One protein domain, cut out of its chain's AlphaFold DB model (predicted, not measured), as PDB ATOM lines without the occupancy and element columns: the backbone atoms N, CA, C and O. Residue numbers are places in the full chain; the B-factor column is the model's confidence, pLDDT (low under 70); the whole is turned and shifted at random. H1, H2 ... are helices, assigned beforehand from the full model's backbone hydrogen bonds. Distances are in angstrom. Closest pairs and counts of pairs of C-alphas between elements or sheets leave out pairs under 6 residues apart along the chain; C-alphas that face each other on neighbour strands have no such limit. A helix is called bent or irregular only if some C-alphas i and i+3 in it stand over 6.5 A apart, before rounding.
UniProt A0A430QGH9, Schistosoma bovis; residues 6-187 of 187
ATOM      1  N   GLU A   6      51.411   4.712 -28.520       87.00
ATOM      2  CA  GLU A   6      49.963   4.577 -28.706       87.00
ATOM      3  C   GLU A   6      49.445   3.265 -28.126       87.00
ATOM      4  O   GLU A   6      48.462   3.262 -27.387       87.00
ATOM      5  N   LEU A   7      50.145   2.158 -28.404       89.50
ATOM      6  CA  LEU A   7      49.796   0.857 -27.845       89.50
ATOM      7  C   LEU A   7      49.908   0.868 -26.318       89.50
ATOM      8  O   LEU A   7      48.987   0.408 -25.652       89.50
ATOM      9  N   THR A   8      50.993   1.425 -25.764       89.50
ATOM     10  CA  THR A   8      51.164   1.537 -24.309       89.50
ATOM     11  C   THR A   8      50.031   2.339 -23.679       89.50
ATOM     12  O   THR A   8      49.420   1.864 -22.722       89.50
ATOM     13  N   LEU A   9      49.695   3.504 -24.242       89.19
ATOM     14  CA  LEU A   9      48.611   4.344 -23.739       89.19
ATOM     15  C   LEU A   9      47.261   3.619 -23.793       89.19
ATOM     16  O   LEU A   9      46.527   3.618 -22.809       89.19
ATOM     17  N   LEU A  10      46.956   2.964 -24.914       90.69
ATOM     18  CA  LEU A  10      45.725   2.197 -25.082       90.69
ATOM     19  C   LEU A  10      45.630   1.059 -24.059       90.69
ATOM     20  O   LEU A  10      44.609   0.928 -23.389       90.69
ATOM     21  N   THR A  11      46.696   0.272 -23.882       92.00
ATOM     22  CA  THR A  11      46.708  -0.815 -22.891       92.00
ATOM     23  C   THR A  11      46.602  -0.302 -21.459       92.00
ATOM     24  O   THR A  11      45.911  -0.917 -20.649       92.00
ATOM     25  N   TYR A  12      47.229   0.838 -21.151       91.00
ATOM     26  CA  TYR A  12      47.189   1.433 -19.816       91.00
ATOM     27  C   TYR A  12      45.786   1.947 -19.481       91.00
ATOM     28  O   TYR A  12      45.245   1.616 -18.432       91.00
ATOM     29  N   ILE A  13      45.146   2.670 -20.408       88.31
ATOM     30  CA  ILE A  13      43.772   3.161 -20.232       88.31
ATOM     31  C   ILE A  13      42.794   1.996 -20.065       88.31
ATOM     32  O   ILE A  13      41.947   2.040 -19.176       88.31
ATOM     33  N   ILE A  14      42.915   0.943 -20.883       90.88
ATOM     34  CA  ILE A  14      42.084  -0.260 -20.732       90.88
ATOM     35  C   ILE A  14      42.298  -0.886 -19.350       90.88
ATOM     36  O   ILE A  14      41.318  -1.233 -18.698       90.88
ATOM     37  N   SER A  15      43.545  -0.978 -18.877       90.88
ATOM     38  CA  SER A  15      43.848  -1.484 -17.534       90.88
ATOM     39  C   SER A  15      43.151  -0.665 -16.442       90.88
ATOM     40  O   SER A  15      42.477  -1.248 -15.601       90.88
ATOM     41  N   CYS A  16      43.239   0.669 -16.483       86.94
ATOM     42  CA  CYS A  16      42.575   1.546 -15.508       86.94
ATOM     43  C   CYS A  16      41.040   1.451 -15.556       86.94
ATOM     44  O   CYS A  16      40.368   1.644 -14.546       86.94
ATOM     45  N   LEU A  17      40.454   1.191 -16.728       87.06
ATOM     46  CA  LEU A  17      39.009   0.983 -16.842       87.06
ATOM     47  C   LEU A  17      38.584  -0.366 -16.257       87.06
ATOM     48  O   LEU A  17      37.533  -0.444 -15.625       87.06
ATOM     49  N   LEU A  18      39.382  -1.417 -16.468       89.25
ATOM     50  CA  LEU A  18      39.110  -2.749 -15.926       89.25
ATOM     51  C   LEU A  18      39.217  -2.784 -14.397       89.25
ATOM     52  O   LEU A  18      38.392  -3.446 -13.771       89.25
ATOM     53  N   ASP A  19      40.143  -2.016 -13.823       87.00
ATOM     54  CA  ASP A  19      40.277  -1.794 -12.377       87.00
ATOM     55  C   ASP A  19      38.963  -1.283 -11.747       87.00
ATOM     56  O   ASP A  19      38.405  -1.864 -10.824       87.00
ATOM     57  N   ALA A  20      38.316  -0.279 -12.347       83.00
ATOM     58  CA  ALA A  20      37.026   0.199 -11.835       83.00
ATOM     59  C   ALA A  20      35.885  -0.843 -11.932       83.00
ATOM     60  O   ALA A  20      34.885  -0.766 -11.198       83.00
ATOM     61  N   VAL A  21      35.990  -1.794 -12.867       87.75
ATOM     62  CA  VAL A  21      34.951  -2.792 -13.154       87.75
ATOM     63  C   VAL A  21      35.040  -3.988 -12.212       87.75
ATOM     64  O   VAL A  21      33.989  -4.510 -11.827       87.75
ATOM     65  N   ASP A  22      36.235  -4.413 -11.801       88.50
ATOM     66  CA  ASP A  22      36.411  -5.655 -11.043       88.50
ATOM     67  C   ASP A  22      35.709  -5.620  -9.671       88.50
ATOM     68  O   ASP A  22      34.965  -6.543  -9.320       88.50
ATOM     69  N   GLY A  23      35.783  -4.498  -8.956       84.56
ATOM     70  CA  GLY A  23      35.146  -4.304  -7.667       84.56
ATOM     71  C   GLY A  23      33.636  -4.152  -7.807       84.56
ATOM     72  O   GLY A  23      32.880  -4.553  -6.919       84.56
ATOM     73  N   CYS A  24      33.160  -3.591  -8.923       87.06
ATOM     74  CA  CYS A  24      31.731  -3.522  -9.225       87.06
ATOM     75  C   CYS A  24      31.164  -4.914  -9.524       87.06
ATOM     76  O   CYS A  24      30.133  -5.277  -8.953       87.06
ATOM     77  N   ALA A  25      31.864  -5.711 -10.333       90.81
ATOM     78  CA  ALA A  25      31.496  -7.089 -10.632       90.81
ATOM     79  C   ALA A  25      31.526  -7.968  -9.370       90.81
ATOM     80  O   ALA A  25      30.551  -8.660  -9.080       90.81
ATOM     81  N   ALA A  26      32.581  -7.877  -8.554       91.44
ATOM     82  CA  ALA A  26      32.712  -8.643  -7.314       91.44
ATOM     83  C   ALA A  26      31.606  -8.327  -6.290       91.44
ATOM     84  O   ALA A  26      31.178  -9.218  -5.549       91.44
ATOM     85  N   ARG A  27      31.125  -7.075  -6.242       89.94
ATOM     86  CA  ARG A  27      29.976  -6.675  -5.410       89.94
ATOM     87  C   ARG A  27      28.651  -7.161  -5.990       89.94
ATOM     88  O   ARG A  27      27.833  -7.685  -5.244       89.94
ATOM     89  N   ALA A  28      28.447  -7.025  -7.301       92.88
ATOM     90  CA  ALA A  28      27.219  -7.461  -7.967       92.88
ATOM     91  C   ALA A  28      27.022  -8.988  -7.905       92.88
ATOM     92  O   ALA A  28      25.899  -9.459  -7.755       92.88
ATOM     93  N   LEU A  29      28.115  -9.755  -7.977       93.00
ATOM     94  CA  LEU A  29      28.104 -11.221  -7.940       93.00
ATOM     95  C   LEU A  29      28.230 -11.804  -6.523       93.00
ATOM     96  O   LEU A  29      28.243 -13.023  -6.375       93.00
ATOM     97  N   ASN A  30      28.332 -10.972  -5.476       91.62
ATOM     98  CA  ASN A  30      28.605 -11.402  -4.094       91.62
ATOM     99  C   ASN A  30      29.871 -12.282  -3.950       91.62
ATOM    100  O   ASN A  30      29.936 -13.164  -3.097       91.62
ATOM    101  N   GLN A  31      30.899 -12.026  -4.764       93.06
ATOM    102  CA  GLN A  31      32.177 -12.760  -4.793       93.06
ATOM    103  C   GLN A  31      33.348 -11.932  -4.230       93.06
ATOM    104  O   GLN A  31      34.512 -12.155  -4.555       93.06
ATOM    105  N   SER A  32      33.055 -10.947  -3.378       90.44
ATOM    106  CA  SER A  32      34.080 -10.101  -2.757       90.44
ATOM    107  C   SER A  32      34.902 -10.897  -1.735       90.44
ATOM    108  O   SER A  32      34.352 -11.444  -0.779       90.44
ATOM    109  N   THR A  33      36.227 -10.947  -1.904       89.19
ATOM    110  CA  THR A  33      37.145 -11.677  -1.010       89.19
ATOM    111  C   THR A  33      38.259 -10.775  -0.476       89.19
ATOM    112  O   THR A  33      38.634  -9.790  -1.110       89.19
ATOM    113  N   LYS A  34      38.834 -11.130   0.686       85.44
ATOM    114  CA  LYS A  34      40.001 -10.422   1.251       85.44
ATOM    115  C   LYS A  34      41.225 -10.514   0.338       85.44
ATOM    116  O   LYS A  34      41.956  -9.542   0.203       85.44
ATOM    117  N   PHE A  35      41.430 -11.678  -0.282       88.62
ATOM    118  CA  PHE A  35      42.507 -11.884  -1.245       88.62
ATOM    119  C   PHE A  35      42.326 -10.994  -2.475       88.62
ATOM    120  O   PHE A  35      43.268 -10.308  -2.844       88.62
ATOM    121  N   GLY A  36      41.117 -10.947  -3.048       90.00
ATOM    122  CA  GLY A  36      40.808 -10.087  -4.190       90.00
ATOM    123  C   GLY A  36      41.088  -8.615  -3.898       90.00
ATOM    124  O   GLY A  36      41.825  -7.992  -4.642       90.00
ATOM    125  N   ALA A  37      40.612  -8.097  -2.761       86.56
ATOM    126  CA  ALA A  37      40.870  -6.710  -2.364       86.56
ATOM    127  C   ALA A  37      42.363  -6.397  -2.131       86.56
ATOM    128  O   ALA A  37      42.815  -5.283  -2.374       86.56
ATOM    129  N   MET A  38      43.145  -7.366  -1.640       87.62
ATOM    130  CA  MET A  38      44.595  -7.202  -1.486       87.62
ATOM    131  C   MET A  38      45.320  -7.265  -2.836       87.62
ATOM    132  O   MET A  38      46.270  -6.516  -3.050       87.62
ATOM    133  N   LEU A  39      44.890  -8.164  -3.723       90.56
ATOM    134  CA  LEU A  39      45.459  -8.330  -5.056       90.56
ATOM    135  C   LEU A  39      45.229  -7.081  -5.909       90.56
ATOM    136  O   LEU A  39      46.191  -6.584  -6.480       90.56
ATOM    137  N   ASP A  40      43.997  -6.575  -5.917       90.31
ATOM    138  CA  ASP A  40      43.571  -5.314  -6.535       90.31
ATOM    139  C   ASP A  40      44.534  -4.170  -6.170       90.31
ATOM    140  O   ASP A  40      45.309  -3.684  -6.998       90.31
ATOM    141  N   MET A  41      44.661  -3.896  -4.866       89.69
ATOM    142  CA  MET A  41      45.567  -2.867  -4.355       89.69
ATOM    143  C   MET A  41      47.028  -3.068  -4.800       89.69
ATOM    144  O   MET A  41      47.700  -2.097  -5.144       89.69
ATOM    145  N   ILE A  42      47.560  -4.298  -4.770       90.69
ATOM    146  CA  ILE A  42      48.959  -4.570  -5.150       90.69
ATOM    147  C   ILE A  42      49.176  -4.368  -6.654       90.69
ATOM    148  O   ILE A  42      50.184  -3.773  -7.044       90.69
ATOM    149  N   VAL A  43      48.264  -4.857  -7.496       92.06
ATOM    150  CA  VAL A  43      48.372  -4.750  -8.959       92.06
ATOM    151  C   VAL A  43      48.341  -3.287  -9.390       92.06
ATOM    152  O   VAL A  43      49.183  -2.877 -10.192       92.06
ATOM    153  N   ASP A  44      47.484  -2.481  -8.773       90.56
ATOM    154  CA  ASP A  44      47.431  -1.028  -8.938       90.56
ATOM    155  C   ASP A  44      48.784  -0.345  -8.703       90.56
ATOM    156  O   ASP A  44      49.268   0.468  -9.505       90.56
ATOM    157  N   ARG A  45      49.429  -0.695  -7.583       92.25
ATOM    158  CA  ARG A  45      50.737  -0.137  -7.221       92.25
ATOM    159  C   ARG A  45      51.817  -0.575  -8.197       92.25
ATOM    160  O   ARG A  45      52.633   0.244  -8.613       92.25
ATOM    161  N   CYS A  46      51.812  -1.847  -8.587       93.50
ATOM    162  CA  CYS A  46      52.749  -2.381  -9.572       93.50
ATOM    163  C   CYS A  46      52.589  -1.701 -10.939       93.50
ATOM    164  O   CYS A  46      53.595  -1.353 -11.557       93.50
ATOM    165  N   SER A  47      51.355  -1.465 -11.390       93.00
ATOM    166  CA  SER A  47      51.065  -0.755 -12.643       93.00
ATOM    167  C   SER A  47      51.651   0.660 -12.630       93.00
ATOM    168  O   SER A  47      52.443   1.029 -13.504       93.00
ATOM    169  N   THR A  48      51.367   1.408 -11.562       92.81
ATOM    170  CA  THR A  48      51.887   2.767 -11.358       92.81
ATOM    171  C   THR A  48      53.421   2.764 -11.290       92.81
ATOM    172  O   THR A  48      54.086   3.564 -11.945       92.81
ATOM    173  N   MET A  49      54.022   1.817 -10.562       94.69
ATOM    174  CA  MET A  49      55.478   1.674 -10.455       94.69
ATOM    175  C   MET A  49      56.141   1.417 -11.816       94.69
ATOM    176  O   MET A  49      57.166   2.027 -12.121       94.69
ATOM    177  N   CYS A  50      55.557   0.561 -12.659       94.31
ATOM    178  CA  CYS A  50      56.047   0.325 -14.020       94.31
ATOM    179  C   CYS A  50      56.042   1.613 -14.857       94.31
ATOM    180  O   CYS A  50      57.018   1.896 -15.556       94.31
ATOM    181  N   LEU A  51      54.990   2.431 -14.741       94.50
ATOM    182  CA  LEU A  51      54.921   3.735 -15.402       94.50
ATOM    183  C   LEU A  51      56.014   4.691 -14.890       94.50
ATOM    184  O   LEU A  51      56.740   5.278 -15.696       94.50
ATOM    185  N   LEU A  52      56.196   4.811 -13.569       95.19
ATOM    186  CA  LEU A  52      57.254   5.646 -12.982       95.19
ATOM    187  C   LEU A  52      58.670   5.164 -13.346       95.19
ATOM    188  O   LEU A  52      59.572   5.989 -13.524       95.19
ATOM    189  N   ALA A  53      58.881   3.857 -13.506       95.19
ATOM    190  CA  ALA A  53      60.146   3.310 -13.986       95.19
ATOM    191  C   ALA A  53      60.448   3.769 -15.424       95.19
ATOM    192  O   ALA A  53      61.570   4.190 -15.716       95.19
ATOM    193  N   CYS A  54      59.445   3.787 -16.312       93.69
ATOM    194  CA  CYS A  54      59.592   4.375 -17.646       93.69
ATOM    195  C   CYS A  54      59.886   5.883 -17.586       93.69
ATOM    196  O   CYS A  54      60.772   6.364 -18.293       93.69
ATOM    197  N   LEU A  55      59.196   6.629 -16.717       94.44
ATOM    198  CA  LEU A  55      59.435   8.068 -16.544       94.44
ATOM    199  C   LEU A  55      60.839   8.374 -16.021       94.44
ATOM    200  O   LEU A  55      61.453   9.345 -16.454       94.44
ATOM    201  N   THR A  56      61.374   7.523 -15.148       95.56
ATOM    202  CA  THR A  56      62.752   7.625 -14.654       95.56
ATOM    203  C   THR A  56      63.765   7.544 -15.795       95.56
ATOM    204  O   THR A  56      64.740   8.293 -15.811       95.56
ATOM    205  N   TYR A  57      63.515   6.672 -16.775       92.94
ATOM    206  CA  TYR A  57      64.348   6.559 -17.970       92.94
ATOM    207  C   TYR A  57      64.197   7.771 -18.908       92.94
ATOM    208  O   TYR A  57      65.192   8.259 -19.441       92.94
ATOM    209  N   PHE A  58      62.979   8.291 -19.094       92.69
ATOM    210  CA  PHE A  58      62.725   9.441 -19.976       92.69
ATOM    211  C   PHE A  58      63.187  10.785 -19.404       92.69
ATOM    212  O   PHE A  58      63.584  11.671 -20.160       92.69
ATOM    213  N   TYR A  59      63.148  10.940 -18.083       94.06
ATOM    214  CA  TYR A  59      63.436  12.187 -17.381       94.06
ATOM    215  C   TYR A  59      64.479  11.960 -16.272       94.06
ATOM    216  O   TYR A  59      64.165  12.106 -15.085       94.06
ATOM    217  N   PRO A  60      65.740  11.639 -16.625       93.69
ATOM    218  CA  PRO A  60      66.767  11.247 -15.656       93.69
ATOM    219  C   PRO A  60      67.063  12.327 -14.605       93.69
ATOM    220  O   PRO A  60      67.350  12.000 -13.456       93.69
ATOM    221  N   SER A  61      66.915  13.614 -14.943       95.62
ATOM    222  CA  SER A  61      67.082  14.724 -13.991       95.62
ATOM    223  C   SER A  61      66.092  14.685 -12.817       95.62
ATOM    224  O   SER A  61      66.387  15.222 -11.755       95.62
ATOM    225  N   TYR A  62      64.935  14.038 -12.991       93.94
ATOM    226  CA  TYR A  62      63.891  13.889 -11.971       93.94
ATOM    227  C   TYR A  62      63.821  12.462 -11.404       93.94
ATOM    228  O   TYR A  62      62.889  12.129 -10.676       93.94
ATOM    229  N   MET A  63      64.814  11.615 -11.699       93.94
ATOM    230  CA  MET A  63      64.866  10.218 -11.258       93.94
ATOM    231  C   MET A  63      64.622  10.060  -9.754       93.94
ATOM    232  O   MET A  63      63.798   9.243  -9.350       93.94
ATOM    233  N   LEU A  64      65.303  10.862  -8.928       94.75
ATOM    234  CA  LEU A  64      65.165  10.782  -7.471       94.75
ATOM    235  C   LEU A  64      63.732  11.060  -7.009       94.75
ATOM    236  O   LEU A  64      63.254  10.411  -6.084       94.75
ATOM    237  N   PHE A  65      63.033  11.986  -7.669       93.19
ATOM    238  CA  PHE A  65      61.641  12.293  -7.350       93.19
ATOM    239  C   PHE A  65      60.730  11.094  -7.639       93.19
ATOM    240  O   PHE A  65      59.957  10.689  -6.771       93.19
ATOM    241  N   PHE A  66      60.858  10.475  -8.817       95.06
ATOM    242  CA  PHE A  66      60.059   9.298  -9.165       95.06
ATOM    243  C   PHE A  66      60.368   8.105  -8.257       95.06
ATOM    244  O   PHE A  66      59.450   7.450  -7.771       95.06
ATOM    245  N   GLN A  67      61.646   7.853  -7.966       95.38
ATOM    246  CA  GLN A  67      62.064   6.794  -7.045       95.38
ATOM    247  C   GLN A  67      61.507   7.005  -5.641       95.38
ATOM    248  O   GLN A  67      60.967   6.072  -5.049       95.38
ATOM    249  N   PHE A  68      61.577   8.232  -5.128       94.75
ATOM    250  CA  PHE A  68      61.015   8.558  -3.826       94.75
ATOM    251  C   PHE A  68      59.496   8.366  -3.804       94.75
ATOM    252  O   PHE A  68      58.981   7.728  -2.888       94.75
ATOM    253  N   SER A  69      58.783   8.828  -4.839       94.50
ATOM    254  CA  SER A  69      57.340   8.603  -4.955       94.50
ATOM    255  C   SER A  69      56.990   7.111  -4.969       94.50
ATOM    256  O   SER A  69      56.043   6.723  -4.291       94.50
ATOM    257  N   MET A  70      57.744   6.270  -5.692       94.75
ATOM    258  CA  MET A  70      57.531   4.813  -5.715       94.75
ATOM    259  C   MET A  70      57.736   4.187  -4.330       94.75
ATOM    260  O   MET A  70      56.888   3.432  -3.857       94.75
ATOM    261  N   ILE A  71      58.845   4.522  -3.662       95.19
ATOM    262  CA  ILE A  71      59.189   3.970  -2.344       95.19
ATOM    263  C   ILE A  71      58.131   4.347  -1.309       95.19
ATOM    264  O   ILE A  71      57.661   3.487  -0.566       95.19
ATOM    265  N   VAL A  72      57.740   5.622  -1.266       94.75
ATOM    266  CA  VAL A  72      56.742   6.118  -0.314       94.75
ATOM    267  C   VAL A  72      55.384   5.465  -0.552       94.75
ATOM    268  O   VAL A  72      54.736   5.050   0.411       94.75
ATOM    269  N   ASP A  73      54.944   5.349  -1.806       93.12
ATOM    270  CA  ASP A  73      53.636   4.769  -2.109       93.12
ATOM    271  C   ASP A  73      53.576   3.288  -1.708       93.12
ATOM    272  O   ASP A  73      52.658   2.886  -0.993       93.12
ATOM    273  N   ILE A  74      54.606   2.500  -2.035       92.94
ATOM    274  CA  ILE A  74      54.675   1.081  -1.655       92.94
ATOM    275  C   ILE A  74      54.788   0.920  -0.135       92.94
ATOM    276  O   ILE A  74      54.016   0.168   0.462       92.94
ATOM    277  N   ALA A  75      55.715   1.631   0.515       93.75
ATOM    278  CA  ALA A  75      55.951   1.490   1.951       93.75
ATOM    279  C   ALA A  75      54.722   1.895   2.782       93.75
ATOM    280  O   ALA A  75      54.358   1.196   3.731       93.75
ATOM    281  N   SER A  76      54.063   3.001   2.411       92.06
ATOM    282  CA  SER A  76      52.868   3.499   3.105       92.06
ATOM    283  C   SER A  76      51.706   2.509   3.045       92.06
ATOM    284  O   SER A  76      51.080   2.239   4.071       92.06
ATOM    285  N   HIS A  77      51.433   1.925   1.874       91.06
ATOM    286  CA  HIS A  77      50.353   0.955   1.700       91.06
ATOM    287  C   HIS A  77      50.694  -0.395   2.331       91.06
ATOM    288  O   HIS A  77      49.830  -0.993   2.972       91.06
ATOM    289  N   TRP A  78      51.947  -0.848   2.228       90.12
ATOM    290  CA  TRP A  78      52.392  -2.098   2.839       90.12
ATOM    291  C   TRP A  78      52.226  -2.079   4.361       90.12
ATOM    292  O   TRP A  78      51.573  -2.955   4.927       90.12
ATOM    293  N   LEU A  79      52.756  -1.050   5.032       89.06
ATOM    294  CA  LEU A  79      52.643  -0.925   6.488       89.06
ATOM    295  C   LEU A  79      51.204  -0.665   6.937       89.06
ATOM    296  O   LEU A  79      50.776  -1.179   7.973       89.06
ATOM    297  N   HIS A  80      50.427   0.092   6.160       86.94
ATOM    298  CA  HIS A  80      49.012   0.307   6.453       86.94
ATOM    299  C   HIS A  80      48.199  -0.993   6.371       86.94
ATOM    300  O   HIS A  80      47.404  -1.283   7.268       86.94
ATOM    301  N   LEU A  81      48.420  -1.808   5.337       85.56
ATOM    302  CA  LEU A  81      47.746  -3.094   5.189       85.56
ATOM    303  C   LEU A  81      48.184  -4.069   6.285       85.56
ATOM    304  O   LEU A  81      47.338  -4.688   6.925       85.56
ATOM    305  N   HIS A  82      49.488  -4.155   6.556       86.19
ATOM    306  CA  HIS A  82      50.029  -5.029   7.594       86.19
ATOM    307  C   HIS A  82      49.486  -4.679   8.987       86.19
ATOM    308  O   HIS A  82      48.962  -5.551   9.685       86.19
ATOM    309  N   SER A  83      49.522  -3.396   9.364       82.12
ATOM    310  CA  SER A  83      48.953  -2.933  10.635       82.12
ATOM    311  C   SER A  83      47.448  -3.202  10.715       82.12
ATOM    312  O   SER A  83      46.977  -3.674  11.747       82.12
ATOM    313  N   SER A  84      46.692  -3.007   9.630       78.81
ATOM    314  CA  SER A  84      45.249  -3.294   9.593       78.81
ATOM    315  C   SER A  84      44.932  -4.786   9.772       78.81
ATOM    316  O   SER A  84      43.989  -5.137  10.482       78.81
ATOM    317  N   VAL A  85      45.729  -5.675   9.169       80.69
ATOM    318  CA  VAL A  85      45.567  -7.135   9.298       80.69
ATOM    319  C   VAL A  85      45.872  -7.607  10.720       80.69
ATOM    320  O   VAL A  85      45.111  -8.406  11.266       80.69
ATOM    321  N   LEU A  86      46.945  -7.100  11.335       78.81
ATOM    322  CA  LEU A  86      47.284  -7.407  12.729       78.81
ATOM    323  C   LEU A  86      46.227  -6.871  13.705       78.81
ATOM    324  O   LEU A  86      45.814  -7.581  14.620       78.81
ATOM    325  N   SER A  87      45.718  -5.663  13.455       66.19
ATOM    326  CA  SER A  87      44.701  -5.009  14.296       66.19
ATOM    327  C   SER A  87      43.368  -5.751  14.324       66.19
ATOM    328  O   SER A  87      42.661  -5.712  15.327       66.19
ATOM    329  N   GLY A  88      43.026  -6.489  13.261       60.25
ATOM    330  CA  GLY A  88      41.838  -7.346  13.233       60.25
ATOM    331  C   GLY A  88      41.817  -8.433  14.319       60.25
ATOM    332  O   GLY A  88      40.796  -9.100  14.474       60.25
ATOM    333  N   LYS A  89      42.918  -8.611  15.066       51.78
ATOM    334  CA  LYS A  89      43.036  -9.530  16.203       51.78
ATOM    335  C   LYS A  89      42.967  -8.852  17.587       51.78
ATOM    336  O   LYS A  89      42.749  -9.568  18.558       51.78
ATOM    337  N   SER A  90      43.097  -7.523  17.724       51.06
ATOM    338  CA  SER A  90      43.182  -6.827  19.031       51.06
ATOM    339  C   SER A  90      42.265  -5.587  19.127       51.06
ATOM    340  O   SER A  90      42.577  -4.480  18.705       51.06
ATOM    341  N   SER A  91      41.080  -5.767  19.720       45.16
ATOM    342  CA  SER A  91      39.931  -4.854  19.557       45.16
ATOM    343  C   SER A  91      39.891  -3.566  20.412       45.16
ATOM    344  O   SER A  91      38.988  -2.763  20.188       45.16
ATOM    345  N   HIS A  92      40.761  -3.320  21.403       44.97
ATOM    346  CA  HIS A  92      40.411  -2.336  22.458       44.97
ATOM    347  C   HIS A  92      41.347  -1.147  22.712       44.97
ATOM    348  O   HIS A  92      40.993  -0.293  23.524       44.97
ATOM    349  N   LYS A  93      42.498  -1.019  22.042       46.16
ATOM    350  CA  LYS A  93      43.451   0.064  22.369       46.16
ATOM    351  C   LYS A  93      44.209   0.654  21.182       46.16
ATOM    352  O   LYS A  93      45.317   1.153  21.337       46.16
ATOM    353  N   PHE A  94      43.618   0.592  19.995       52.59
ATOM    354  CA  PHE A  94      44.274   1.098  18.801       52.59
ATOM    355  C   PHE A  94      44.088   2.611  18.661       52.59
ATOM    356  O   PHE A  94      42.976   3.129  18.795       52.59
ATOM    357  N   ILE A  95      45.179   3.318  18.367       50.72
ATOM    358  CA  ILE A  95      45.132   4.703  17.904       50.72
ATOM    359  C   ILE A  95      44.537   4.647  16.496       50.72
ATOM    360  O   ILE A  95      45.163   4.162  15.559       50.72
ATOM    361  N   ASP A  96      43.280   5.065  16.345       54.44
ATOM    362  CA  ASP A  96      42.610   5.062  15.044       54.44
ATOM    363  C   ASP A  96      43.463   5.862  14.038       54.44
ATOM    364  O   ASP A  96      43.756   7.034  14.273       54.44
ATOM    365  N   LEU A  97      43.848   5.270  12.898       52.06
ATOM    366  CA  LEU A  97      44.510   5.988  11.786       52.06
ATOM    367  C   LEU A  97      43.716   7.225  11.352       52.06
ATOM    368  O   LEU A  97      44.268   8.175  10.794       52.06
ATOM    369  N   LYS A  98      42.408   7.229  11.635       50.44
ATOM    370  CA  LYS A  98      41.498   8.355  11.419       50.44
ATOM    371  C   LYS A  98      41.643   9.486  12.446       50.44
ATOM    372  O   LYS A  98      40.922  10.477  12.325       50.44
ATOM    373  N   ALA A  99      42.540   9.381  13.429       51.56
ATOM    374  CA  ALA A  99      42.864  10.469  14.352       51.56
ATOM    375  C   ALA A  99      43.428  11.685  13.596       51.56
ATOM    376  O   ALA A  99      43.110  12.829  13.926       51.56
ATOM    377  N   ASN A 100      44.161  11.450  12.501       65.75
ATOM    378  CA  ASN A 100      44.529  12.510  11.573       65.75
ATOM    379  C   ASN A 100      43.308  12.934  10.745       65.75
ATOM    380  O   ASN A 100      42.873  12.236   9.826       65.75
ATOM    381  N   ARG A 101      42.783  14.132  11.042       67.94
ATOM    382  CA  ARG A 101      41.629  14.753  10.362       67.94
ATOM    383  C   ARG A 101      41.757  14.735   8.833       67.94
ATOM    384  O   ARG A 101      40.754  14.556   8.145       67.94
ATOM    385  N   PHE A 102      42.981  14.869   8.317       72.69
ATOM    386  CA  PHE A 102      43.290  14.814   6.887       72.69
ATOM    387  C   PHE A 102      43.091  13.423   6.276       72.69
ATOM    388  O   PHE A 102      42.374  13.303   5.285       72.69
ATOM    389  N   LEU A 103      43.638  12.367   6.888       74.94
ATOM    390  CA  LEU A 103      43.426  10.988   6.425       74.94
ATOM    391  C   LEU A 103      41.955  10.596   6.525       74.94
ATOM    392  O   LEU A 103      41.414   9.964   5.620       74.94
ATOM    393  N   LYS A 104      41.279  11.017   7.599       77.94
ATOM    394  CA  LYS A 104      39.845  10.776   7.753       77.94
ATOM    395  C   LYS A 104      39.057  11.400   6.608       77.94
ATOM    396  O   LYS A 104      38.226  10.714   6.026       77.94
ATOM    397  N   LEU A 105      39.312  12.661   6.260       76.94
ATOM    398  CA  LEU A 105      38.641  13.318   5.135       76.94
ATOM    399  C   LEU A 105      38.932  12.604   3.805       76.94
ATOM    400  O   LEU A 105      37.996  12.339   3.050       76.94
ATOM    401  N   TYR A 106      40.199  12.257   3.565       81.81
ATOM    402  CA  TYR A 106      40.661  11.570   2.358       81.81
ATOM    403  C   TYR A 106      39.952  10.226   2.140       81.81
ATOM    404  O   TYR A 106      39.399   9.993   1.069       81.81
ATOM    405  N   TYR A 107      39.883   9.377   3.169       78.81
ATOM    406  CA  TYR A 107      39.246   8.059   3.068       78.81
ATOM    407  C   TYR A 107      37.721   8.074   3.238       78.81
ATOM    408  O   TYR A 107      37.046   7.156   2.777       78.81
ATOM    409  N   THR A 108      37.147   9.084   3.899       81.12
ATOM    410  CA  THR A 108      35.686   9.154   4.099       81.12
ATOM    411  C   THR A 108      34.975   9.626   2.834       81.12
ATOM    412  O   THR A 108      33.878   9.156   2.528       81.12
ATOM    413  N   ASN A 109      35.575  10.552   2.084       85.19
ATOM    414  CA  ASN A 109      34.961  11.097   0.883       85.19
ATOM    415  C   ASN A 109      35.465  10.372  -0.373       85.19
ATOM    416  O   ASN A 109      36.546  10.665  -0.884       85.19
ATOM    417  N   ARG A 110      34.632   9.474  -0.914       81.00
ATOM    418  CA  ARG A 110      34.931   8.709  -2.140       81.00
ATOM    419  C   ARG A 110      35.275   9.594  -3.340       81.00
ATOM    420  O   ARG A 110      36.084   9.190  -4.165       81.00
ATOM    421  N   VAL A 111      34.694  10.794  -3.429       86.19
ATOM    422  CA  VAL A 111      34.964  11.734  -4.527       86.19
ATOM    423  C   VAL A 111      36.380  12.294  -4.419       86.19
ATOM    424  O   VAL A 111      37.086  12.352  -5.419       86.19
ATOM    425  N   ILE A 112      36.823  12.657  -3.210       87.12
ATOM    426  CA  ILE A 112      38.192  13.146  -2.979       87.12
ATOM    427  C   ILE A 112      39.200  12.035  -3.270       87.12
ATOM    428  O   ILE A 112      40.176  12.280  -3.973       87.12
ATOM    429  N   LEU A 113      38.943  10.820  -2.781       86.38
ATOM    430  CA  LEU A 113      39.794   9.660  -3.044       86.38
ATOM    431  C   LEU A 113      39.944   9.405  -4.550       86.38
ATOM    432  O   LEU A 113      41.062   9.308  -5.051       86.38
ATOM    433  N   PHE A 114      38.823   9.365  -5.276       87.00
ATOM    434  CA  PHE A 114      38.826   9.158  -6.720       87.00
ATOM    435  C   PHE A 114      39.568  10.276  -7.458       87.00
ATOM    436  O   PHE A 114      40.421   9.985  -8.288       87.00
ATOM    437  N   LEU A 115      39.310  11.548  -7.130       89.81
ATOM    438  CA  LEU A 115      39.988  12.689  -7.758       89.81
ATOM    439  C   LEU A 115      41.501  12.681  -7.515       89.81
ATOM    440  O   LEU A 115      42.263  12.993  -8.425       89.81
ATOM    441  N   MET A 116      41.943  12.317  -6.310       90.50
ATOM    442  CA  MET A 116      43.369  12.240  -5.982       90.50
ATOM    443  C   MET A 116      44.052  11.087  -6.718       90.50
ATOM    444  O   MET A 116      45.138  11.268  -7.267       90.50
ATOM    445  N   CYS A 117      43.415   9.912  -6.776       89.31
ATOM    446  CA  CYS A 117      43.931   8.781  -7.541       89.31
ATOM    447  C   CYS A 117      43.962   9.088  -9.040       89.31
ATOM    448  O   CYS A 117      45.035   9.033  -9.635       89.31
ATOM    449  N   ALA A 118      42.833   9.498  -9.619       90.81
ATOM    450  CA  ALA A 118      42.719   9.811 -11.039       90.81
ATOM    451  C   ALA A 118      43.635  10.968 -11.452       90.81
ATOM    452  O   ALA A 118      44.282  10.894 -12.490       90.81
ATOM    453  N   GLY A 119      43.744  12.025 -10.641       93.00
ATOM    454  CA  GLY A 119      44.629  13.155 -10.927       93.00
ATOM    455  C   GLY A 119      46.112  12.781 -10.883       93.00
ATOM    456  O   GLY A 119      46.883  13.260 -11.710       93.00
ATOM    457  N   ASN A 120      46.510  11.889  -9.974       94.12
ATOM    458  CA  ASN A 120      47.870  11.353  -9.933       94.12
ATOM    459  C   ASN A 120      48.187  10.462 -11.139       94.12
ATOM    460  O   ASN A 120      49.236  10.627 -11.758       94.12
ATOM    461  N   GLU A 121      47.280   9.550 -11.492       92.94
ATOM    462  CA  GLU A 121      47.448   8.707 -12.681       92.94
ATOM    463  C   GLU A 121      47.495   9.546 -13.954       92.94
ATOM    464  O   GLU A 121      48.348   9.337 -14.819       92.94
ATOM    465  N   LEU A 122      46.639  10.566 -14.038       93.94
ATOM    466  CA  LEU A 122      46.635  11.508 -15.144       93.94
ATOM    467  C   LEU A 122      47.953  12.285 -15.225       93.94
ATOM    468  O   LEU A 122      48.465  12.465 -16.327       93.94
ATOM    469  N   PHE A 123      48.536  12.702 -14.099       95.25
ATOM    470  CA  PHE A 123      49.831  13.388 -14.078       95.25
ATOM    471  C   PHE A 123      50.948  12.522 -14.679       95.25
ATOM    472  O   PHE A 123      51.608  12.941 -15.633       95.25
ATOM    473  N   TYR A 124      51.135  11.297 -14.174       94.75
ATOM    474  CA  TYR A 124      52.199  10.410 -14.654       94.75
ATOM    475  C   TYR A 124      51.971   9.947 -16.095       94.75
ATOM    476  O   TYR A 124      52.906   9.940 -16.900       94.75
ATOM    477  N   THR A 125      50.725   9.646 -16.462       93.75
ATOM    478  CA  THR A 125      50.377   9.265 -17.839       93.75
ATOM    479  C   THR A 125      50.604  10.431 -18.799       93.75
ATOM    480  O   THR A 125      51.153  10.247 -19.885       93.75
ATOM    481  N   THR A 126      50.259  11.659 -18.401       92.75
ATOM    482  CA  THR A 126      50.495  12.836 -19.247       92.75
ATOM    483  C   THR A 126      51.984  13.137 -19.389       92.75
ATOM    484  O   THR A 126      52.415  13.474 -20.487       92.75
ATOM    485  N   LEU A 127      52.799  12.962 -18.342       93.62
ATOM    486  CA  LEU A 127      54.262  13.067 -18.450       93.62
ATOM    487  C   LEU A 127      54.847  12.058 -19.446       93.62
ATOM    488  O   LEU A 127      55.774  12.395 -20.189       93.62
ATOM    489  N   TYR A 128      54.296  10.842 -19.479       93.50
ATOM    490  CA  TYR A 128      54.683   9.815 -20.444       93.50
ATOM    491  C   TYR A 128      54.336  10.246 -21.874       93.50
ATOM    492  O   TYR A 128      55.200  10.212 -22.748       93.50
ATOM    493  N   ILE A 129      53.110  10.728 -22.111       91.94
ATOM    494  CA  ILE A 129      52.682  11.223 -23.432       91.94
ATOM    495  C   ILE A 129      53.515  12.437 -23.853       91.94
ATOM    496  O   ILE A 129      53.959  12.499 -24.997       91.94
ATOM    497  N   TYR A 130      53.763  13.372 -22.934       91.69
ATOM    498  CA  TYR A 130      54.489  14.615 -23.193       91.69
ATOM    499  C   TYR A 130      55.913  14.380 -23.705       91.69
ATOM    500  O   TYR A 130      56.426  15.192 -24.474       91.69
ATOM    501  N   HIS A 131      56.527  13.249 -23.340       89.62
ATOM    502  CA  HIS A 131      57.834  12.854 -23.859       89.62
ATOM    503  C   HIS A 131      57.818  12.630 -25.383       89.62
ATOM    504  O   HIS A 131      58.793  12.947 -26.059       89.62
ATOM    505  N   PHE A 132      56.713  12.111 -25.929       88.56
ATOM    506  CA  PHE A 132      56.565  11.810 -27.358       88.56
ATOM    507  C   PHE A 132      55.826  12.908 -28.125       88.56
ATOM    508  O   PHE A 132      56.208  13.260 -29.240       88.56
ATOM    509  N   TYR A 133      54.765  13.456 -27.533       86.62
ATOM    510  CA  TYR A 133      53.873  14.415 -28.164       86.62
ATOM    511  C   TYR A 133      53.601  15.573 -27.209       86.62
ATOM    512  O   TYR A 133      52.986  15.392 -26.165       86.62
ATOM    513  N   THR A 134      53.957  16.798 -27.596       75.81
ATOM    514  CA  THR A 134      53.617  18.007 -26.816       75.81
ATOM    515  C   THR A 134      52.132  18.382 -26.912       75.81
ATOM    516  O   THR A 134      51.634  19.179 -26.117       75.81
ATOM    517  N   GLY A 135      51.409  17.776 -27.861       77.81
ATOM    518  CA  GLY A 135      49.990  18.017 -28.114       77.81
ATOM    519  C   GLY A 135      49.734  19.276 -28.950       77.81
ATOM    520  O   GLY A 135      50.673  20.019 -29.263       77.81
ATOM    521  N   PRO A 136      48.471  19.525 -29.340       78.12
ATOM    522  CA  PRO A 136      48.095  20.738 -30.053       78.12
ATOM    523  C   PRO A 136      48.391  21.972 -29.192       78.12
ATOM    524  O   PRO A 136      48.197  21.964 -27.973       78.12
ATOM    525  N   LYS A 137      48.891  23.036 -29.828       76.62
ATOM    526  CA  LYS A 137      49.195  24.298 -29.145       76.62
ATOM    527  C   LYS A 137      47.891  25.027 -28.838       76.62
ATOM    528  O   LYS A 137      47.159  25.390 -29.753       76.62
ATOM    529  N   ILE A 138      47.628  25.268 -27.560       72.25
ATOM    530  CA  ILE A 138      46.495  26.048 -27.066       72.25
ATOM    531  C   ILE A 138      47.093  27.209 -26.259       72.25
ATOM    532  O   ILE A 138      47.882  26.981 -25.350       72.25
ATOM    533  N   PHE A 139      46.790  28.463 -26.623       60.50
ATOM    534  CA  PHE A 139      47.351  29.661 -25.965       60.50
ATOM    535  C   PHE A 139      48.890  29.619 -25.796       60.50
ATOM    536  O   PHE A 139      49.415  29.745 -24.694       60.50
ATOM    537  N   ALA A 140      49.626  29.397 -26.892       68.31
ATOM    538  CA  ALA A 140      51.098  29.343 -26.948       68.31
ATOM    539  C   ALA A 140      51.796  28.216 -26.147       68.31
ATOM    540  O   ALA A 140      53.000  28.023 -26.318       68.31
ATOM    541  N   SER A 141      51.064  27.421 -25.363       68.19
ATOM    542  CA  SER A 141      51.567  26.251 -24.633       68.19
ATOM    543  C   SER A 141      50.964  24.952 -25.190       68.19
ATOM    544  O   SER A 141      49.899  24.950 -25.808       68.19
ATOM    545  N   GLY A 142      51.682  23.831 -25.078       82.56
ATOM    546  CA  GLY A 142      51.152  22.527 -25.498       82.56
ATOM    547  C   GLY A 142      50.069  22.051 -24.529       82.56
ATOM    548  O   GLY A 142      50.276  22.136 -23.319       82.56
ATOM    549  N   LEU A 143      48.943  21.531 -25.040       87.12
ATOM    550  CA  LEU A 143      47.815  21.024 -24.238       87.12
ATOM    551  C   LEU A 143      48.272  20.148 -23.058       87.12
ATOM    552  O   LEU A 143      47.844  20.351 -21.925       87.12
ATOM    553  N   TRP A 144      49.179  19.204 -23.312       88.19
ATOM    554  CA  TRP A 144      49.675  18.283 -22.288       88.19
ATOM    555  C   TRP A 144      50.508  18.979 -21.209       88.19
ATOM    556  O   TRP A 144      50.442  18.593 -20.048       88.19
ATOM    557  N   GLY A 145      51.219  20.057 -21.552       87.94
ATOM    558  CA  GLY A 145      51.919  20.889 -20.571       87.94
ATOM    559  C   GLY A 145      50.957  21.587 -19.605       87.94
ATOM    560  O   GLY A 145      51.217  21.635 -18.404       87.94
ATOM    561  N   ILE A 146      49.807  22.056 -20.103       88.81
ATOM    562  CA  ILE A 146      48.749  22.639 -19.262       88.81
ATOM    563  C   ILE A 146      48.185  21.572 -18.316       88.81
ATOM    564  O   ILE A 146      48.074  21.810 -17.115       88.81
ATOM    565  N   VAL A 147      47.882  20.376 -18.834       92.31
ATOM    566  CA  VAL A 147      47.366  19.256 -18.028       92.31
ATOM    567  C   VAL A 147      48.364  18.845 -16.942       92.31
ATOM    568  O   VAL A 147      47.962  18.670 -15.792       92.31
ATOM    569  N   ILE A 148      49.661  18.763 -17.259       93.19
ATOM    570  CA  ILE A 148      50.726  18.510 -16.275       93.19
ATOM    571  C   ILE A 148      50.707  19.588 -15.191       93.19
ATOM    572  O   ILE A 148      50.696  19.260 -14.009       93.19
ATOM    573  N   CYS A 149      50.642  20.868 -15.563       92.38
ATOM    574  CA  CYS A 149      50.624  21.966 -14.597       92.38
ATOM    575  C   CYS A 149      49.401  21.917 -13.663       92.38
ATOM    576  O   CYS A 149      49.519  22.233 -12.483       92.38
ATOM    577  N   LEU A 150      48.235  21.507 -14.174       93.19
ATOM    578  CA  LEU A 150      47.006  21.376 -13.383       93.19
ATOM    579  C   LEU A 150      47.017  20.150 -12.461       93.19
ATOM    580  O   LEU A 150      46.454  20.195 -11.369       93.19
ATOM    581  N   THR A 151      47.648  19.056 -12.888       95.31
ATOM    582  CA  THR A 151      47.661  17.777 -12.157       95.31
ATOM    583  C   THR A 151      48.868  17.616 -11.232       95.31
ATOM    584  O   THR A 151      48.791  16.866 -10.260       95.31
ATOM    585  N   ALA A 152      49.948  18.375 -11.442       93.75
ATOM    586  CA  ALA A 152      51.139  18.350 -10.591       93.75
ATOM    587  C   ALA A 152      50.843  18.629  -9.103       93.75
ATOM    588  O   ALA A 152      51.339  17.878  -8.260       93.75
ATOM    589  N   PRO A 153      50.008  19.627  -8.732       94.56
ATOM    590  CA  PRO A 153      49.651  19.851  -7.331       94.56
ATOM    591  C   PRO A 153      48.913  18.660  -6.714       94.56
ATOM    592  O   PRO A 153      49.097  18.372  -5.534       94.56
ATOM    593  N   ILE A 154      48.104  17.949  -7.510       94.25
ATOM    594  CA  ILE A 154      47.361  16.764  -7.065       94.25
ATOM    595  C   ILE A 154      48.327  15.609  -6.794       94.25
ATOM    596  O   ILE A 154      48.258  15.001  -5.729       94.25
ATOM    597  N   ALA A 155      49.264  15.342  -7.710       93.19
ATOM    598  CA  ALA A 155      50.284  14.310  -7.525       93.19
ATOM    599  C   ALA A 155      51.171  14.598  -6.301       93.19
ATOM    600  O   ALA A 155      51.408  13.715  -5.473       93.19
ATOM    601  N   PHE A 156      51.591  15.855  -6.123       93.50
ATOM    602  CA  PHE A 156      52.360  16.271  -4.951       93.50
ATOM    603  C   PHE A 156      51.566  16.100  -3.648       93.50
ATOM    604  O   PHE A 156      52.078  15.547  -2.675       93.50
ATOM    605  N   LEU A 157      50.297  16.518  -3.631       92.75
ATOM    606  CA  LEU A 157      49.429  16.347  -2.469       92.75
ATOM    607  C   LEU A 157      49.189  14.865  -2.149       92.75
ATOM    608  O   LEU A 157      49.229  14.492  -0.979       92.75
ATOM    609  N   LYS A 158      49.003  14.008  -3.160       91.50
ATOM    610  CA  LYS A 158      48.884  12.557  -2.962       91.50
ATOM    611  C   LYS A 158      50.155  11.982  -2.337       91.50
ATOM    612  O   LYS A 158      50.057  11.252  -1.358       91.50
ATOM    613  N   MET A 159      51.335  12.371  -2.823       92.88
ATOM    614  CA  MET A 159      52.612  11.952  -2.232       92.88
ATOM    615  C   MET A 159      52.732  12.379  -0.757       92.88
ATOM    616  O   MET A 159      53.154  11.582   0.082       92.88
ATOM    617  N   LEU A 160      52.313  13.603  -0.410       92.69
ATOM    618  CA  LEU A 160      52.269  14.059   0.986       92.69
ATOM    619  C   LEU A 160      51.297  13.231   1.835       92.69
ATOM    620  O   LEU A 160      51.626  12.869   2.963       92.69
ATOM    621  N   ILE A 161      50.114  12.905   1.309       90.81
ATOM    622  CA  ILE A 161      49.145  12.049   2.003       90.81
ATOM    623  C   ILE A 161      49.745  10.659   2.247       90.81
ATOM    624  O   ILE A 161      49.648  10.167   3.372       90.81
ATOM    625  N   SER A 162      50.432  10.072   1.263       91.81
ATOM    626  CA  SER A 162      51.127   8.787   1.421       91.81
ATOM    627  C   SER A 162      52.221   8.848   2.498       91.81
ATOM    628  O   SER A 162      52.369   7.902   3.269       91.81
ATOM    629  N   LEU A 163      52.940   9.969   2.646       93.06
ATOM    630  CA  LEU A 163      53.887  10.164   3.759       93.06
ATOM    631  C   LEU A 163      53.189  10.221   5.124       93.06
ATOM    632  O   LEU A 163      53.650   9.598   6.082       93.06
ATOM    633  N   ILE A 164      52.073  10.947   5.227       91.12
ATOM    634  CA  ILE A 164      51.299  11.018   6.476       91.12
ATOM    635  C   ILE A 164      50.736   9.631   6.822       91.12
ATOM    636  O   ILE A 164      50.759   9.225   7.984       91.12
ATOM    637  N   GLN A 165      50.269   8.888   5.819       89.38
ATOM    638  CA  GLN A 165      49.805   7.511   5.965       89.38
ATOM    639  C   GLN A 165      50.923   6.575   6.417       89.38
ATOM    640  O   GLN A 165      50.698   5.782   7.328       89.38
ATOM    641  N   LEU A 166      52.121   6.695   5.843       91.38
ATOM    642  CA  LEU A 166      53.295   5.939   6.270       91.38
ATOM    643  C   LEU A 166      53.604   6.193   7.746       91.38
ATOM    644  O   LEU A 166      53.724   5.250   8.522       91.38
ATOM    645  N   HIS A 167      53.678   7.463   8.148       90.56
ATOM    646  CA  HIS A 167      53.953   7.824   9.534       90.56
ATOM    647  C   HIS A 167      52.892   7.265  10.493       90.56
ATOM    648  O   HIS A 167      53.232   6.647  11.501       90.56
ATOM    649  N   ALA A 168      51.610   7.424  10.157       85.88
ATOM    650  CA  ALA A 168      50.517   6.904  10.971       85.88
ATOM    651  C   ALA A 168      50.546   5.365  11.065       85.88
ATOM    652  O   ALA A 168      50.343   4.812  12.143       85.88
ATOM    653  N   ALA A 169      50.866   4.667   9.971       86.38
ATOM    654  CA  ALA A 169      51.021   3.215   9.973       86.38
ATOM    655  C   ALA A 169      52.210   2.748  10.833       86.38
ATOM    656  O   ALA A 169      52.087   1.758  11.553       86.38
ATOM    657  N   CYS A 170      53.333   3.473  10.822       89.56
ATOM    658  CA  CYS A 170      54.469   3.188  11.703       89.56
ATOM    659  C   CYS A 170      54.094   3.334  13.183       89.56
ATOM    660  O   CYS A 170      54.367   2.433  13.971       89.56
ATOM    661  N   MET A 171      53.433   4.435  13.557       86.75
ATOM    662  CA  MET A 171      53.006   4.668  14.945       86.75
ATOM    663  C   MET A 171      52.065   3.576  15.449       86.75
ATOM    664  O   MET A 171      52.153   3.143  16.596       86.75
ATOM    665  N   ASN A 172      51.209   3.075  14.568       82.62
ATOM    666  CA  ASN A 172      50.336   1.963  14.888       82.62
ATOM    667  C   ASN A 172      51.074   0.656  15.133       82.62
ATOM    668  O   ASN A 172      50.755  -0.038  16.093       82.62
ATOM    669  N   MET A 173      52.055   0.325  14.292       85.00
ATOM    670  CA  MET A 173      52.890  -0.858  14.506       85.00
ATOM    671  C   MET A 173      53.608  -0.782  15.857       85.00
ATOM    672  O   MET A 173      53.561  -1.740  16.619       85.00
ATOM    673  N   VAL A 174      54.158   0.385  16.213       87.94
ATOM    674  CA  VAL A 174      54.778   0.601  17.533       87.94
ATOM    675  C   VAL A 174      53.769   0.399  18.666       87.94
ATOM    676  O   VAL A 174      54.078  -0.264  19.650       87.94
ATOM    677  N   SER A 175      52.544   0.915  18.523       83.75
ATOM    678  CA  SER A 175      51.505   0.720  19.542       83.75
ATOM    679  C   SER A 175      51.108  -0.752  19.717       83.75
ATOM    680  O   SER A 175      50.832  -1.180  20.835       83.75
ATOM    681  N   LEU A 176      51.119  -1.545  18.637       81.56
ATOM    682  CA  LEU A 176      50.890  -2.992  18.707       81.56
ATOM    683  C   LEU A 176      52.028  -3.690  19.452       81.56
ATOM    684  O   LEU A 176      51.754  -4.469  20.360       81.56
ATOM    685  N   ASP A 177      53.281  -3.347  19.147       86.12
ATOM    686  CA  ASP A 177      54.449  -3.905  19.834       86.12
ATOM    687  C   ASP A 177      54.423  -3.602  21.342       86.12
ATOM    688  O   ASP A 177      54.762  -4.451  22.170       86.12
ATOM    689  N   GLU A 178      54.015  -2.391  21.734       87.12
ATOM    690  CA  GLU A 178      53.862  -2.014  23.144       87.12
ATOM    691  C   GLU A 178      52.757  -2.815  23.843       87.12
ATOM    692  O   GLU A 178      52.937  -3.252  24.986       87.12
ATOM    693  N   LEU A 179      51.632  -3.045  23.157       83.38
ATOM    694  CA  LEU A 179      50.524  -3.850  23.673       83.38
ATOM    695  C   LEU A 179      50.940  -5.308  23.874       83.38
ATOM    696  O   LEU A 179      50.758  -5.832  24.974       83.38
ATOM    697  N   GLU A 180      51.558  -5.934  22.873       84.94
ATOM    698  CA  GLU A 180      52.043  -7.318  22.964       84.94
ATOM    699  C   GLU A 180      53.095  -7.471  24.074       84.94
ATOM    700  O   GLU A 180      53.030  -8.397  24.883       84.94
ATOM    701  N   ARG A 181      54.019  -6.509  24.211       86.56
ATOM    702  CA  ARG A 181      54.997  -6.498  25.317       86.56
ATOM    703  C   ARG A 181      54.353  -6.358  26.691       86.56
ATOM    704  O   ARG A 181      54.908  -6.865  27.661       86.56
ATOM    705  N   SER A 182      53.243  -5.629  26.802       84.94
ATOM    706  CA  SER A 182      52.528  -5.474  28.073       84.94
ATOM    707  C   SER A 182      51.792  -6.750  28.480       84.94
ATOM    708  O   SER A 182      51.804  -7.096  29.657       84.94
ATOM    709  N   GLN A 183      51.226  -7.474  27.511       83.38
ATOM    710  CA  GLN A 183      50.562  -8.760  27.733       83.38
ATOM    711  C   GLN A 183      51.575  -9.828  28.151       83.38
ATOM    712  O   GLN A 183      51.408 -10.440  29.196       83.38
ATOM    713  N   ASN A 184      52.705  -9.929  27.445       81.31
ATOM    714  CA  ASN A 184      53.771 -10.886  27.768       81.31
ATOM    715  C   ASN A 184      54.460 -10.646  29.126       81.31
ATOM    716  O   ASN A 184      55.233 -11.486  29.566       81.31
ATOM    717  N   LYS A 185      54.272  -9.477  29.754       76.19
ATOM    718  CA  LYS A 185      54.770  -9.183  31.112       76.19
ATOM    719  C   LYS A 185      53.741  -9.477  32.206       76.19
ATOM    720  O   LYS A 185      54.104  -9.434  33.378       76.19
ATOM    721  N   ALA A 186      52.471  -9.628  31.836       64.44
ATOM    722  CA  ALA A 186      51.381  -9.922  32.760       64.44
ATOM    723  C   ALA A 186      51.183 -11.435  32.971       64.44
ATOM    724  O   ALA A 186      50.575 -11.809  33.974       64.44
ATOM    725  N   ASP A 187      51.713 -12.251  32.055       52.66
ATOM    726  CA  ASP A 187      51.813 -13.717  32.127       52.66
ATOM    727  C   ASP A 187      53.139 -14.165  32.771       52.66
ATOM    728  O   ASP A 187      53.126 -15.184  33.501       52.66
TER     729      ASP A 187
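This is residues 6 to 187 of the 187 residues of a protein of Schistosoma bovis (UniProt A0A430QGH9). H1, H2 and H3 zigzag as a layer, partly covered on one side by H5 and bent H6; residues 181 to 187 stick out. The printed part, 182 residues with six named helices, is all helix and only just loose, close to compact, with radius of gyration of the C-alphas 19.4 A. It spans 71 by 41 by 28 A.

Find C-alpha 6 at (49.963, 4.577, -28.706), where H1 begins, ending at 28. Next come H2, 34 to 58, irregular H3, 60 to 87, with C-alphas 61 and 64 7.9 A apart, H4, 101 to 108, and H5, 110 to 132. H6, 143 to 183, assigned as one helix by its hydrogen bonds, is bent, with C-alphas 150 and 153 6.8 A apart; its arm H6a ends at 150, and its arm H6b, 153 to 183, is 45.3 A long and ends with C-alpha 183 at (50.562, -8.760, 27.733).

H1, H2 and H5 form a bundle, helices side by side. H2 and H3 are a hairpin, closest C-alphas Thr 56 and Met 63, 4.8 A. H6b touches H3, closest C-alphas Ser 76 and Leu 166, 4.0 A. In H2, H4, H6a and H6b every O i to N i+4 pair is within hydrogen-bond range.

The printed part has no cut; the H3 to H4 link is long, its pLDDT under 70.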